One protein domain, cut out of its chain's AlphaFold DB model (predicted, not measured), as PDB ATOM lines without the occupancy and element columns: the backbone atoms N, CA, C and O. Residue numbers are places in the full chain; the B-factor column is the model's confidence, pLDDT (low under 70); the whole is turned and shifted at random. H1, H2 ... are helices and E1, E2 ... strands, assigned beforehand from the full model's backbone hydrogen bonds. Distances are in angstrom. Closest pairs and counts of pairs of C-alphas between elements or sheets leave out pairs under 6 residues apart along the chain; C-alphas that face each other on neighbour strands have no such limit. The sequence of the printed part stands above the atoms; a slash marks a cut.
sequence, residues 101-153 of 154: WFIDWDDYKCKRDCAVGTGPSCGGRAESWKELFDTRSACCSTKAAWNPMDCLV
ATOM      1  N   TRP A 101     -30.717 -23.154 -47.311       90.06
ATOM      2  CA  TRP A 101     -29.766 -24.217 -47.051       90.06
ATOM      3  C   TRP A 101     -28.813 -23.801 -45.940       90.06
ATOM      4  O   TRP A 101     -28.362 -22.661 -45.920       90.06
ATOM      5  N   PHE A 102     -28.487 -24.719 -45.041       90.44
ATOM      6  CA  PHE A 102     -27.481 -24.530 -44.000       90.44
ATOM      7  C   PHE A 102     -26.550 -25.736 -43.961       90.44
ATOM      8  O   PHE A 102     -26.942 -26.843 -44.326       90.44
ATOM      9  N   ILE A 103     -25.314 -25.526 -43.516       91.62
ATOM     10  CA  ILE A 103     -24.358 -26.620 -43.347       91.62
ATOM     11  C   ILE A 103     -24.735 -27.452 -42.118       91.62
ATOM     12  O   ILE A 103     -24.937 -26.923 -41.020       91.62
ATOM     13  N   ASP A 104     -24.850 -28.756 -42.326       89.88
ATOM     14  CA  ASP A 104     -24.766 -29.746 -41.269       89.88
ATOM     15  C   ASP A 104     -23.292 -30.117 -41.097       89.88
ATOM     16  O   ASP A 104     -22.647 -30.573 -42.043       89.88
ATOM     17  N   TRP A 105     -22.735 -29.835 -39.922       88.19
ATOM     18  CA  TRP A 105     -21.320 -30.069 -39.643       88.19
ATOM     19  C   TRP A 105     -21.023 -31.514 -39.248       88.19
ATOM     20  O   TRP A 105     -19.857 -31.895 -39.298       88.19
ATOM     21  N   ASP A 106     -22.044 -32.303 -38.903       87.38
ATOM     22  CA  ASP A 106     -21.872 -33.715 -38.567       87.38
ATOM     23  C   ASP A 106     -21.699 -34.550 -39.847       87.38
ATOM     24  O   ASP A 106     -20.800 -35.385 -39.937       87.38
ATOM     25  N   ASP A 107     -22.494 -34.242 -40.877       85.06
ATOM     26  CA  ASP A 107     -22.434 -34.896 -42.192       85.06
ATOM     27  C   ASP A 107     -21.553 -34.148 -43.211       85.06
ATOM     28  O   ASP A 107     -21.315 -34.646 -44.310       85.06
ATOM     29  N   TYR A 108     -21.117 -32.922 -42.898       88.00
ATOM     30  CA  TYR A 108     -20.487 -31.972 -43.835       88.00
ATOM     31  C   TYR A 108     -21.310 -31.698 -45.107       88.00
ATOM     32  O   TYR A 108     -20.773 -31.337 -46.160       88.00
ATOM     33  N   LYS A 109     -22.638 -31.825 -45.008       90.44
ATOM     34  CA  LYS A 109     -23.580 -31.638 -46.116       90.44
ATOM     35  C   LYS A 109     -24.484 -30.449 -45.865       90.44
ATOM     36  O   LYS A 109     -24.980 -30.234 -44.764       90.44
ATOM     37  N   CYS A 110     -24.758 -29.680 -46.911       91.69
ATOM     38  CA  CYS A 110     -25.758 -28.628 -46.825       91.69
ATOM     39  C   CYS A 110     -27.160 -29.233 -46.894       91.69
ATOM     40  O   CYS A 110     -27.529 -29.850 -47.894       91.69
ATOM     41  N   LYS A 111     -27.943 -29.028 -45.836       90.06
ATOM     42  CA  LYS A 111     -29.323 -29.492 -45.710       90.06
ATOM     43  C   LYS A 111     -30.288 -28.315 -45.832       90.06
ATOM     44  O   LYS A 111     -29.942 -27.168 -45.550       90.06
ATOM     45  N   ARG A 112     -31.505 -28.596 -46.286       87.31
ATOM     46  CA  ARG A 112     -32.571 -27.607 -46.465       87.31
ATOM     47  C   ARG A 112     -33.304 -27.379 -45.145       87.31
ATOM     48  O   ARG A 112     -33.645 -28.355 -44.479       87.31
ATOM     49  N   ASP A 113     -33.594 -26.122 -44.808       84.06
ATOM     50  CA  ASP A 113     -34.563 -25.774 -43.763       84.06
ATOM     51  C   ASP A 113     -35.961 -26.139 -44.251       84.06
ATOM     52  O   ASP A 113     -36.490 -25.623 -45.241       84.06
ATOM     53  N   CYS A 114     -36.532 -27.100 -43.548       78.06
ATOM     54  CA  CYS A 114     -37.768 -27.757 -43.895       78.06
ATOM     55  C   CYS A 114     -38.504 -28.183 -42.625       78.06
ATOM     56  O   CYS A 114     -37.909 -28.424 -41.570       78.06
ATOM     57  N   ALA A 115     -39.823 -28.340 -42.736       68.12
ATOM     58  CA  ALA A 115     -40.545 -29.149 -41.765       68.12
ATOM     59  C   ALA A 115     -40.037 -30.597 -41.879       68.12
ATOM     60  O   ALA A 115     -39.905 -31.124 -42.990       68.12
ATOM     61  N   VAL A 116     -39.702 -31.189 -40.731       58.97
ATOM     62  CA  VAL A 116     -39.076 -32.513 -40.609       58.97
ATOM     63  C   VAL A 116     -39.804 -33.534 -41.497       58.97
ATOM     64  O   VAL A 116     -41.028 -33.625 -41.443       58.97
ATOM     65  N   GLY A 117     -39.065 -34.280 -42.329       58.31
ATOM     66  CA  GLY A 117     -39.612 -35.376 -43.151       58.31
ATOM     67  C   GLY A 117     -39.886 -35.079 -44.634       58.31
ATOM     68  O   GLY A 117     -40.402 -35.944 -45.336       58.31
ATOM     69  N   THR A 118     -39.518 -33.909 -45.167       61.31
ATOM     70  CA  THR A 118     -39.734 -33.553 -46.592       61.31
ATOM     71  C   THR A 118     -38.552 -33.910 -47.515       61.31
ATOM     72  O   THR A 118     -38.056 -33.074 -48.275       61.31
ATOM     73  N   GLY A 119     -38.106 -35.172 -47.476       69.00
ATOM     74  CA  GLY A 119     -37.122 -35.742 -48.416       69.00
ATOM     75  C   GLY A 119     -35.674 -35.849 -47.898       69.00
ATOM     76  O   GLY A 119     -35.383 -35.401 -46.792       69.00
ATOM     77  N   PRO A 120     -34.757 -36.446 -48.689       73.62
ATOM     78  CA  PRO A 120     -33.396 -36.805 -48.254       73.62
ATOM     79  C   PRO A 120     -32.496 -35.605 -47.915       73.62
ATOM     80  O   PRO A 120     -31.650 -35.693 -47.026       73.62
ATOM     81  N   SER A 121     -32.720 -34.450 -48.548       80.50
ATOM     82  CA  SER A 121     -31.981 -33.216 -48.242       80.50
ATOM     83  C   SER A 121     -32.561 -32.416 -47.066       80.50
ATOM     84  O   SER A 121     -32.087 -31.315 -46.791       80.50
ATOM     85  N   CYS A 122     -33.618 -32.899 -46.406       85.25
ATOM     86  CA  CYS A 122     -34.284 -32.172 -45.327       85.25
ATOM     87  C   CYS A 122     -33.480 -32.269 -44.017       85.25
ATOM     88  O   CYS A 122     -33.328 -33.356 -43.471       85.25
ATOM     89  N   GLY A 123     -32.986 -31.133 -43.507       82.19
ATOM     90  CA  GLY A 123     -32.197 -31.053 -42.263       82.19
ATOM     91  C   GLY A 123     -33.006 -30.679 -41.022       82.19
ATOM     92  O   GLY A 123     -32.433 -30.386 -39.977       82.19
ATOM     93  N   GLY A 124     -34.333 -30.621 -41.145       80.00
ATOM     94  CA  GLY A 124     -35.201 -30.044 -40.126       80.00
ATOM     95  C   GLY A 124     -35.115 -28.518 -40.080       80.00
ATOM     96  O   GLY A 124     -34.601 -27.863 -40.990       80.00
ATOM     97  N   ARG A 125     -35.674 -27.936 -39.018       79.75
ATOM     98  CA  ARG A 125     -35.698 -26.483 -38.838       79.75
ATOM     99  C   ARG A 125     -34.302 -25.973 -38.504       79.75
ATOM    100  O   ARG A 125     -33.701 -26.428 -37.537       79.75
ATOM    101  N   ALA A 126     -33.823 -24.989 -39.267       78.00
ATOM    102  CA  ALA A 126     -32.544 -24.354 -38.981       78.00
ATOM    103  C   ALA A 126     -32.592 -23.617 -37.637       78.00
ATOM    104  O   ALA A 126     -33.600 -22.995 -37.283       78.00
ATOM    105  N   GLU A 127     -31.497 -23.665 -36.893       76.81
ATOM    106  CA  GLU A 127     -31.358 -22.890 -35.662       76.81
ATOM    107  C   GLU A 127     -31.050 -21.425 -35.983       76.81
ATOM    108  O   GLU A 127     -30.551 -21.107 -37.064       76.81
ATOM    109  N   SER A 128     -31.344 -20.520 -35.049       72.62
ATOM    110  CA  SER A 128     -31.272 -19.070 -35.289       72.62
ATOM    111  C   SER A 128     -29.861 -18.549 -35.584       72.62
ATOM    112  O   SER A 128     -29.723 -17.479 -36.170       72.62
ATOM    113  N   TRP A 129     -28.818 -19.291 -35.208       74.56
ATOM    114  CA  TRP A 129     -27.413 -18.939 -35.444       74.56
ATOM    115  C   TRP A 129     -26.806 -19.584 -36.694       74.56
ATOM    116  O   TRP A 129     -25.637 -19.337 -36.997       74.56
ATOM    117  N   LYS A 130     -27.545 -20.436 -37.415       83.62
ATOM    118  CA  LYS A 130     -27.033 -21.028 -38.655       83.62
ATOM    119  C   LYS A 130     -27.061 -19.989 -39.773       83.62
ATOM    120  O   LYS A 130     -28.043 -19.279 -39.959       83.62
ATOM    121  N   GLU A 131     -25.981 -19.928 -40.547       87.75
ATOM    122  CA  GLU A 131     -25.948 -19.122 -41.765       87.75
ATOM    123  C   GLU A 131     -26.772 -19.808 -42.858       87.75
ATOM    124  O   GLU A 131     -26.588 -21.000 -43.128       87.75
ATOM    125  N   LEU A 132     -27.692 -19.052 -43.457       88.19
ATOM    126  CA  LEU A 132     -28.669 -19.548 -44.417       88.19
ATOM    127  C   LEU A 132     -28.325 -19.076 -45.829       88.19
ATOM    128  O   LEU A 132     -28.044 -17.901 -46.050       88.19
ATOM    129  N   PHE A 133     -28.415 -19.992 -46.785       89.38
ATOM    130  CA  PHE A 133     -28.086 -19.766 -48.188       89.38
ATOM    131  C   PHE A 133     -29.285 -20.015 -49.094       89.38
ATOM    132  O   PHE A 133     -30.082 -20.921 -48.863       89.38
ATOM    133  N   ASP A 134     -29.375 -19.265 -50.188       88.19
ATOM    134  CA  ASP A 134     -30.478 -19.375 -51.151       88.19
ATOM    135  C   ASP A 134     -30.489 -20.700 -51.914       88.19
ATOM    136  O   ASP A 134     -31.536 -21.161 -52.356       88.19
ATOM    137  N   THR A 135     -29.322 -21.324 -52.073       89.38
ATOM    138  CA  THR A 135     -29.166 -22.576 -52.814       89.38
ATOM    139  C   THR A 135     -28.191 -23.504 -52.106       89.38
ATOM    140  O   THR A 135     -27.248 -23.053 -51.446       89.38
ATOM    141  N   ARG A 136     -28.371 -24.815 -52.309       90.38
ATOM    142  CA  ARG A 136     -27.426 -25.838 -51.844       90.38
ATOM    143  C   ARG A 136     -26.013 -25.551 -52.341       90.38
ATOM    144  O   ARG A 136     -25.067 -25.615 -51.566       90.38
ATOM    145  N   SER A 137     -25.884 -25.168 -53.611       91.19
ATOM    146  CA  SER A 137     -24.602 -24.857 -54.243       91.19
ATOM    147  C   SER A 137     -23.895 -23.675 -53.587       91.19
ATOM    148  O   SER A 137     -22.695 -23.755 -53.346       91.19
ATOM    149  N   ALA A 138     -24.617 -22.603 -53.243       92.69
ATOM    150  CA  ALA A 138     -24.030 -21.471 -52.528       92.69
ATOM    151  C   ALA A 138     -23.549 -21.870 -51.123       92.69
ATOM    152  O   ALA A 138     -22.450 -21.486 -50.719       92.69
ATOM    153  N   CYS A 139     -24.329 -22.693 -50.415       93.31
ATOM    154  CA  CYS A 139     -23.931 -23.234 -49.117       93.31
ATOM    155  C   CYS A 139     -22.660 -24.086 -49.231       93.31
ATOM    156  O   CYS A 139     -21.689 -23.830 -48.521       93.31
ATOM    157  N   CYS A 140     -22.615 -25.039 -50.169       93.06
ATOM    158  CA  CYS A 140     -21.467 -25.929 -50.350       93.06
ATOM    159  C   CYS A 140     -20.204 -25.168 -50.765       93.06
ATOM    160  O   CYS A 140     -19.149 -25.376 -50.174       93.06
ATOM    161  N   SER A 141     -20.305 -24.225 -51.703       91.81
ATOM    162  CA  SER A 141     -19.161 -23.402 -52.119       91.81
ATOM    163  C   SER A 141     -18.617 -22.515 -50.997       91.81
ATOM    164  O   SER A 141     -17.442 -22.166 -51.024       91.81
ATOM    165  N   THR A 142     -19.444 -22.158 -50.009       92.62
ATOM    166  CA  THR A 142     -19.042 -21.272 -48.903       92.62
ATOM    167  C   THR A 142     -18.560 -22.050 -47.678       92.62
ATOM    168  O   THR A 142     -17.559 -21.688 -47.066       92.62
ATOM    169  N   LYS A 143     -19.266 -23.122 -47.297       92.94
ATOM    170  CA  LYS A 143     -19.033 -23.875 -46.051       92.94
ATOM    171  C   LYS A 143     -18.248 -25.170 -46.250       92.94
ATOM    172  O   LYS A 143     -17.553 -25.598 -45.335       92.94
ATOM    173  N   ALA A 144     -18.309 -25.754 -47.445       90.44
ATOM    174  CA  ALA A 144     -17.650 -27.006 -47.812       90.44
ATOM    175  C   ALA A 144     -16.759 -26.839 -49.060       90.44
ATOM    176  O   ALA A 144     -16.654 -27.740 -49.889       90.44
ATOM    177  N   ALA A 145     -16.088 -25.687 -49.199       87.25
ATOM    178  CA  ALA A 145     -15.240 -25.371 -50.356       87.25
ATOM    179  C   ALA A 145     -14.102 -26.387 -50.596       87.25
ATOM    180  O   ALA A 145     -13.600 -26.512 -51.709       87.25
ATOM    181  N   TRP A 146     -13.703 -27.117 -49.552       86.38
ATOM    182  CA  TRP A 146     -12.695 -28.177 -49.596       86.38
ATOM    183  C   TRP A 146     -13.224 -29.499 -50.183       86.38
ATOM    184  O   TRP A 146     -12.422 -30.324 -50.610       86.38
ATOM    185  N   ASN A 147     -14.549 -29.699 -50.227       85.19
ATOM    186  CA  ASN A 147     -15.201 -30.882 -50.799       85.19
ATOM    187  C   ASN A 147     -16.610 -30.560 -51.358       85.19
ATOM    188  O   ASN A 147     -17.629 -31.058 -50.869       85.19
ATOM    189  N   PRO A 148     -16.705 -29.704 -52.392       77.31
ATOM    190  CA  PRO A 148     -17.988 -29.188 -52.860       77.31
ATOM    191  C   PRO A 148     -18.848 -30.255 -53.549       77.31
ATOM    192  O   PRO A 148     -20.071 -30.178 -53.484       77.31
ATOM    193  N   MET A 149     -18.236 -31.256 -54.191       83.38
ATOM    194  CA  MET A 149     -18.964 -32.294 -54.936       83.38
ATOM    195  C   MET A 149     -19.709 -33.256 -54.007       83.38
ATOM    196  O   MET A 149     -20.857 -33.592 -54.279       83.38
ATOM    197  N   ASP A 150     -19.090 -33.652 -52.894       87.38
ATOM    198  CA  ASP A 150     -19.712 -34.537 -51.903       87.38
ATOM    199  C   ASP A 150     -20.815 -33.816 -51.105       87.38
ATOM    200  O   ASP A 150     -21.876 -34.365 -50.822       87.38
ATOM    201  N   CYS A 151     -20.631 -32.520 -50.837       88.69
ATOM    202  CA  CYS A 151     -21.661 -31.691 -50.209       88.69
ATOM    203  C   CYS A 151     -22.938 -31.561 -51.070       88.69
ATOM    204  O   CYS A 151     -24.052 -31.409 -50.547       88.69
ATOM    205  N   LEU A 152     -22.798 -31.624 -52.399       87.69
ATOM    206  CA  LEU A 152     -23.904 -31.502 -53.352       87.69
ATOM    207  C   LEU A 152     -24.752 -32.776 -53.487       87.69
ATOM    208  O   LEU A 152     -25.847 -32.695 -54.045       87.69
ATOM    209  N   VAL A 153     -24.295 -33.917 -52.963       83.62
ATOM    210  CA  VAL A 153     -25.015 -35.199 -53.023       83.62
ATOM    211  C   VAL A 153     -25.637 -35.558 -51.675       83.62
ATOM    212  O   VAL A 153     -25.075 -35.274 -50.617       83.62
TER     213      VAL A 153
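What this domain is: This is residues 101 to 153 of the 154 residues of an uncharacterized protein of Thalassiosira oceanica (UniProt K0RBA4). Little regular structure: helix H1 packs on a small hairpin of strands E1 and E2, with short H2 near E2, and a wide loop, residues 113 to 135, joins E2 to H1. The printed part has 53 residues, 20 of them in E1, E2, H1 and H2, in that order, an antiparallel sheet and mixed class. It is compact, radius of gyration of the C-alphas 10.0 A, spanning 28 by 22 by 20 A.

Where its parts are: E1, residues 101 to 104, begins at C-alpha 101 (-29.766, -24.217, -47.051). E2 is residues 109 to 112, H1 136 to 143, 10.4 A long. H2, 148 to 151, ends at C-alpha 151 (-21.661, -31.691, -50.209).

How they stand to each other: In the hairpin, N 102 and O 111 are 2.9 A apart, within hydrogen-bond range. The closest C-alphas of E1 and H1, Trp 101 and Arg 136, are 5.6 A apart. H1 and H2 only just touch, with 3 pairs of C-alphas within 8 A, the closest Cys 140 and Pro 148. E1 and H2 are apart.

The domain as a whole: The printed part has no cut. The E2 to H1 link is long. Residues 115 to 119 have pLDDT under 70.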